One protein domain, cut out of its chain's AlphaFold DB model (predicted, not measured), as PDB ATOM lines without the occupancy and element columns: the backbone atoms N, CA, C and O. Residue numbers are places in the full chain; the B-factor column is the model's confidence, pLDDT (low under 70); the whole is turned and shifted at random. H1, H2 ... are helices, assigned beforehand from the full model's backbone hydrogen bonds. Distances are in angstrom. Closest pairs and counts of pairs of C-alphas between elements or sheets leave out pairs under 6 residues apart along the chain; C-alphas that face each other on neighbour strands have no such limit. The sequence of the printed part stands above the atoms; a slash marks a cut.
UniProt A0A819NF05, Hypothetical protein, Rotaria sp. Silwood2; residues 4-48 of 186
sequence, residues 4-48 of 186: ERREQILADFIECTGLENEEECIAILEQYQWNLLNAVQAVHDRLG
ATOM      1  N   GLU A   4       4.823 -19.335 -30.440       85.62
ATOM      2  CA  GLU A   4       5.058 -19.923 -29.108       85.62
ATOM      3  C   GLU A   4       3.980 -19.518 -28.085       85.62
ATOM      4  O   GLU A   4       3.493 -20.326 -27.299       85.62
ATOM      5  N   ARG A   5       3.521 -18.260 -28.144       88.12
ATOM      6  CA  ARG A   5       2.443 -17.774 -27.269       88.12
ATOM      7  C   ARG A   5       1.087 -18.370 -27.648       88.12
ATOM      8  O   ARG A   5       0.237 -18.514 -26.778       88.12
ATOM      9  N   ARG A   6       0.871 -18.674 -28.928       89.81
ATOM     10  CA  ARG A   6      -0.346 -19.342 -29.402       89.81
ATOM     11  C   ARG A   6      -0.363 -20.803 -28.966       89.81
ATOM     12  O   ARG A   6      -1.359 -21.235 -28.408       89.81
ATOM     13  N   GLU A   7       0.748 -21.514 -29.119       92.06
ATOM     14  CA  GLU A   7       0.898 -22.906 -28.674       92.06
ATOM     15  C   GLU A   7       0.696 -23.050 -27.162       92.06
ATOM     16  O   GLU A   7      -0.028 -23.939 -26.723       92.06
ATOM     17  N   GLN A   8       1.243 -22.128 -26.364       90.75
ATOM     18  CA  GLN A   8       1.020 -22.138 -24.919       90.75
ATOM     19  C   GLN A   8      -0.453 -21.905 -24.552       90.75
ATOM     20  O   GLN A   8      -1.003 -22.619 -23.723       90.75
ATOM     21  N   ILE A   9      -1.119 -20.952 -25.213       93.06
ATOM     22  CA  ILE A   9      -2.550 -20.697 -24.993       93.06
ATOM     23  C   ILE A   9      -3.402 -21.893 -25.431       93.06
ATOM     24  O   ILE A   9      -4.388 -22.200 -24.768       93.06
ATOM     25  N   LEU A  10      -3.037 -22.570 -26.521       93.50
ATOM     26  CA  LEU A  10      -3.712 -23.775 -27.000       93.50
ATOM     27  C   LEU A  10      -3.566 -24.933 -26.007       93.50
ATOM     28  O   LEU A  10      -4.561 -25.573 -25.677       93.50
ATOM     29  N   ALA A  11      -2.356 -25.157 -25.489       93.38
ATOM     30  CA  ALA A  11      -2.095 -26.171 -24.473       93.38
ATOM     31  C   ALA A  11      -2.899 -25.906 -23.189       93.38
ATOM     32  O   ALA A  11      -3.613 -26.793 -22.721       93.38
ATOM     33  N   ASP A  12      -2.864 -24.668 -22.680       93.50
ATOM     34  CA  ASP A  12      -3.633 -24.261 -21.498       93.50
ATOM     35  C   ASP A  12      -5.149 -24.414 -21.740       93.50
ATOM     36  O   ASP A  12      -5.897 -24.854 -20.868       93.50
ATOM     37  N   PHE A  13      -5.624 -24.084 -22.946       93.06
ATOM     38  CA  PHE A  13      -7.032 -24.201 -23.324       93.06
ATOM     39  C   PHE A  13      -7.511 -25.657 -23.360       93.06
ATOM     40  O   PHE A  13      -8.581 -25.957 -22.819       93.06
ATOM     41  N   ILE A  14      -6.719 -26.560 -23.943       92.69
ATOM     42  CA  ILE A  14      -6.996 -28.004 -23.975       92.69
ATOM     43  C   ILE A  14      -6.983 -28.575 -22.551       92.69
ATOM     44  O   ILE A  14      -7.898 -29.305 -22.175       92.69
ATOM     45  N   GLU A  15      -6.020 -28.183 -21.710       92.31
ATOM     46  CA  GLU A  15      -5.951 -28.626 -20.311       92.31
ATOM     47  C   GLU A  15      -7.151 -28.127 -19.478       92.31
ATOM     48  O   GLU A  15      -7.677 -28.841 -18.611       92.31
ATOM     49  N   CYS A  16      -7.630 -26.910 -19.750       90.00
ATOM     50  CA  CYS A  16      -8.784 -26.327 -19.069       90.00
ATOM     51  C   CYS A  16     -10.120 -26.940 -19.504       90.00
ATOM     52  O   CYS A  16     -10.953 -27.208 -18.637       90.00
ATOM     53  N   THR A  17     -10.328 -27.137 -20.807       89.44
ATOM     54  CA  THR A  17     -11.618 -27.555 -21.389       89.44
ATOM     55  C   THR A  17     -11.746 -29.064 -21.583       89.44
ATOM     56  O   THR A  17     -12.864 -29.568 -21.652       89.44
ATOM     57  N   GLY A  18     -10.627 -29.792 -21.648       88.19
ATOM     58  CA  GLY A  18     -10.600 -31.223 -21.952       88.19
ATOM     59  C   GLY A  18     -10.950 -31.558 -23.403       88.19
ATOM     60  O   GLY A  18     -11.240 -32.713 -23.696       88.19
ATOM     61  N   LEU A  19     -10.963 -30.571 -24.304       87.69
ATOM     62  CA  LEU A  19     -11.215 -30.792 -25.726       87.69
ATOM     63  C   LEU A  19      -9.986 -31.428 -26.386       87.69
ATOM     64  O   LEU A  19      -8.922 -30.822 -26.448       87.69
ATOM     65  N   GLU A  20     -10.147 -32.641 -26.907       87.75
ATOM     66  CA  GLU A  20      -9.065 -33.393 -27.566       87.75
ATOM     67  C   GLU A  20      -8.856 -32.972 -29.033       87.75
ATOM     68  O   GLU A  20      -7.824 -33.270 -29.633       87.75
ATOM     69  N   ASN A  21      -9.819 -32.249 -29.615       91.12
ATOM     70  CA  ASN A  21      -9.782 -31.799 -31.004       91.12
ATOM     71  C   ASN A  21      -8.985 -30.495 -31.138       91.12
ATOM     72  O   ASN A  21      -9.518 -29.403 -30.939       91.12
ATOM     73  N   GLU A  22      -7.716 -30.594 -31.530       90.00
ATOM     74  CA  GLU A  22      -6.835 -29.429 -31.695       90.00
ATOM     75  C   GLU A  22      -7.396 -28.391 -32.687       90.00
ATOM     76  O   GLU A  22      -7.403 -27.196 -32.397       90.00
ATOM     77  N   GLU A  23      -7.937 -28.832 -33.826       92.94
ATOM     78  CA  GLU A  23      -8.510 -27.947 -34.855       92.94
ATOM     79  C   GLU A  23      -9.726 -27.156 -34.340       92.94
ATOM     80  O   GLU A  23      -9.892 -25.973 -34.646       92.94
ATOM     81  N   GLU A  24     -10.555 -27.794 -33.511       89.56
ATOM     82  CA  GLU A  24     -11.714 -27.168 -32.872       89.56
ATOM     83  C   GLU A  24     -11.265 -26.131 -31.834       89.56
ATOM     84  O   GLU A  24     -11.772 -25.006 -31.806       89.56
ATOM     85  N   CYS A  25     -10.249 -26.470 -31.038       91.06
ATOM     86  CA  CYS A  25      -9.636 -25.560 -30.077       91.06
ATOM     87  C   CYS A  25      -9.034 -24.325 -30.754       91.06
ATOM     88  O   CYS A  25      -9.253 -23.203 -30.288       91.06
ATOM     89  N   ILE A  26      -8.325 -24.508 -31.871       91.69
ATOM     90  CA  ILE A  26      -7.758 -23.407 -32.657       91.69
ATOM     91  C   ILE A  26      -8.875 -22.501 -33.184       91.69
ATOM     92  O   ILE A  26      -8.794 -21.286 -33.004       91.69
ATOM     93  N   ALA A  27      -9.941 -23.059 -33.764       93.00
ATOM     94  CA  ALA A  27     -11.055 -22.272 -34.295       93.00
ATOM     95  C   ALA A  27     -11.754 -21.433 -33.208       93.00
ATOM     96  O   ALA A  27     -12.062 -20.255 -33.422       93.00
ATOM     97  N   ILE A  28     -11.965 -22.010 -32.019       89.94
ATOM     98  CA  ILE A  28     -12.547 -21.294 -30.876       89.94
ATOM     99  C   ILE A  28     -11.595 -20.186 -30.410       89.94
ATOM    100  O   ILE A  28     -12.009 -19.037 -30.248       89.94
ATOM    101  N   LEU A  29     -10.311 -20.489 -30.230       92.50
ATOM    102  CA  LEU A  29      -9.325 -19.493 -29.816       92.50
ATOM    103  C   LEU A  29      -9.209 -18.353 -30.832       92.50
ATOM    104  O   LEU A  29      -9.168 -17.195 -30.422       92.50
ATOM    105  N   GLU A  30      -9.236 -18.629 -32.136       92.69
ATOM    106  CA  GLU A  30      -9.250 -17.590 -33.169       92.69
ATOM    107  C   GLU A  30     -10.480 -16.679 -33.068       92.69
ATOM    108  O   GLU A  30     -10.334 -15.453 -33.125       92.69
ATOM    109  N   GLN A  31     -11.665 -17.249 -32.826       91.44
ATOM    110  CA  GLN A  31     -12.907 -16.490 -32.653       91.44
ATOM    111  C   GLN A  31     -12.838 -15.509 -31.471       91.44
ATOM    112  O   GLN A  31     -13.375 -14.401 -31.547       91.44
ATOM    113  N   TYR A  32     -12.132 -15.881 -30.400       93.00
ATOM    114  CA  TYR A  32     -11.936 -15.049 -29.207       93.00
ATOM    115  C   TYR A  32     -10.592 -14.308 -29.190       93.00
ATOM    116  O   TYR A  32     -10.135 -13.886 -28.127       93.00
ATOM    117  N   GLN A  33      -9.952 -14.110 -30.349       92.06
ATOM    118  CA  GLN A  33      -8.670 -13.398 -30.478       92.06
ATOM    119  C   GLN A  33      -7.554 -13.957 -29.578       92.06
ATOM    120  O   GLN A  33      -6.736 -13.210 -29.037       92.06
ATOM    121  N   TRP A  34      -7.521 -15.277 -29.405       91.62
ATOM    122  CA  TRP A  34      -6.604 -15.996 -28.521       91.62
ATOM    123  C   TRP A  34      -6.699 -15.541 -27.054       91.62
ATOM    124  O   TRP A  34      -5.734 -15.630 -26.295       91.62
ATOM    125  N   ASN A  35      -7.863 -15.039 -26.629       91.94
ATOM    126  CA  ASN A  35      -8.144 -14.737 -25.231       91.94
ATOM    127  C   ASN A  35      -8.600 -16.013 -24.511       91.94
ATOM    128  O   ASN A  35      -9.766 -16.398 -24.599       91.94
ATOM    129  N   LEU A  36      -7.668 -16.646 -23.793       90.00
ATOM    130  CA  LEU A  36      -7.893 -17.899 -23.068       90.00
ATOM    131  C   LEU A  36      -9.120 -17.830 -22.149       90.00
ATOM    132  O   LEU A  36      -9.953 -18.725 -22.174       90.00
ATOM    133  N   LEU A  37      -9.261 -16.754 -21.371       90.56
ATOM    134  CA  LEU A  37     -10.341 -16.620 -20.394       90.56
ATOM    135  C   LEU A  37     -11.715 -16.589 -21.073       90.56
ATOM    136  O   LEU A  37     -12.609 -17.338 -20.689       90.56
ATOM    137  N   ASN A  38     -11.864 -15.767 -22.113       90.00
ATOM    138  CA  ASN A  38     -13.120 -15.658 -22.855       90.00
ATOM    139  C   ASN A  38     -13.447 -16.954 -23.606       90.00
ATOM    140  O   ASN A  38     -14.607 -17.355 -23.654       90.00
ATOM    141  N   ALA A  39     -12.431 -17.614 -24.170       90.88
ATOM    142  CA  ALA A  39     -12.602 -18.876 -24.874       90.88
ATOM    143  C   ALA A  39     -13.031 -20.002 -23.917       90.88
ATOM    144  O   ALA A  39     -13.986 -20.722 -24.204       90.88
ATOM    145  N   VAL A  40     -12.363 -20.146 -22.764       90.50
ATOM    146  CA  VAL A  40     -12.699 -21.162 -21.749       90.50
ATOM    147  C   VAL A  40     -14.089 -20.914 -21.172       90.50
ATOM    148  O   VAL A  40     -14.843 -21.867 -20.976       90.50
ATOM    149  N   GLN A  41     -14.440 -19.648 -20.929       87.69
ATOM    150  CA  GLN A  41     -15.777 -19.268 -20.478       87.69
ATOM    151  C   GLN A  41     -16.832 -19.654 -21.521       87.69
ATOM    152  O   GLN A  41     -17.818 -20.292 -21.177       87.69
ATOM    153  N   ALA A  42     -16.591 -19.363 -22.802       86.31
ATOM    154  CA  ALA A  42     -17.518 -19.709 -23.873       86.31
ATOM    155  C   ALA A  42     -17.733 -21.223 -24.027       86.31
ATOM    156  O   ALA A  42     -18.847 -21.652 -24.324       86.31
ATOM    157  N   VAL A  43     -16.694 -22.041 -23.831       87.19
ATOM    158  CA  VAL A  43     -16.829 -23.508 -23.838       87.19
ATOM    159  C   VAL A  43     -17.607 -24.000 -22.616       87.19
ATOM    160  O   VAL A  43     -18.487 -24.847 -22.755       87.19
ATOM    161  N   HIS A  44     -17.352 -23.436 -21.433       82.88
ATOM    162  CA  HIS A  44     -18.115 -23.772 -20.229       82.88
ATOM    163  C   HIS A  44     -19.583 -23.354 -20.323       82.88
ATOM    164  O   HIS A  44     -20.448 -24.132 -19.933       82.88
ATOM    165  N   ASP A  45     -19.885 -22.187 -20.888       77.88
ATOM    166  CA  ASP A  45     -21.263 -21.729 -21.083       77.88
ATOM    167  C   ASP A  45     -22.010 -22.624 -22.092       77.88
ATOM    168  O   ASP A  45     -23.201 -22.890 -21.926       77.88
ATOM    169  N   ARG A  46     -21.302 -23.176 -23.093       69.38
ATOM    170  CA  ARG A  46     -21.843 -24.183 -24.028       69.38
ATOM    171  C   ARG A  46     -22.106 -25.542 -23.371       69.38
ATOM    172  O   ARG A  46     -23.036 -26.226 -23.782       69.38
ATOM    173  N   LEU A  47     -21.304 -25.939 -22.380       59.94
ATOM    174  CA  LEU A  47     -21.424 -27.230 -21.681       59.94
ATOM    175  C   LEU A  47     -22.322 -27.167 -20.430       59.94
ATOM    176  O   LEU A  47     -22.824 -28.200 -19.990       59.94
ATOM    177  N   GLY A  48     -22.532 -25.978 -19.858       53.03
ATOM    178  CA  GLY A  48     -23.228 -25.767 -18.582       53.03
ATOM    179  C   GLY A  48     -24.550 -24.992 -18.650       53.03
ATOM    180  O   GLY A  48     -25.204 -24.843 -17.619       53.03
TER     181      GLY A  48
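This is residues 4 to 48 of the 186 residues of the protein "Hypothetical protein" of Rotaria sp. Silwood2 (UniProt A0A819NF05). Two helices, H1 and H3, run roughly in line and partly side by side, offset along the longest axis, and the shorter H2 crosses over the place where they overlap. The first residues of H1 and the last of H3 reach to the two ends of this long axis, and tight turns join H2 to both. The printed part has 45 residues with three named helices, H1, H2 and H3 in that order, and no named strand: all helix. It is compact, with a radius of gyration of the C-alphas of 9.2 A, yet elongated, spanning 31 by 20 by 15 A.

H1, residues 4 to 17, begins at C-alpha 4 at (5.058, -19.923, -29.108) and is 19.9 A long from first to last C-alpha. H2, residues 22 to 31, begins at C-alpha 22 at (-6.835, -29.429, -31.695) and measures 14.3 A. H3, residues 36 to 48, measures 17.8 A and ends at C-alpha 48 at (-23.228, -25.767, -18.582).

H1 touches H2 with residues 10 to 14 alone, about perpendicular at 74 degrees; their closest C-alphas, of Leu 10 and Cys 25, are 6.9 A apart. H1 and H3 touch at a shallow tilt of 23 degrees, the same way, closest at the C-alphas of Ile 9 and Leu 36, 6.3 A. H2 and H3 only just touch, with 3 pairs of C-alphas within 8 A, and H3 does so with residues 36 to 39 alone. Their closest C-alphas, of Leu 29 and Ala 39, are 6.0 A apart, and their lines are only just about perpendicular, at 71 degrees. In H1, H2 and H3 every O i to N i+4 pair is within hydrogen-bond range.

The two C-alphas farthest apart, of Glu 4 and Gly 48, are 30.7 A apart. The printed part has no cut, and both links, of 4 residues each, are tight. The mean pLDDT of the printed part is 88.3, and residues 46 to 48 of the model are under 70.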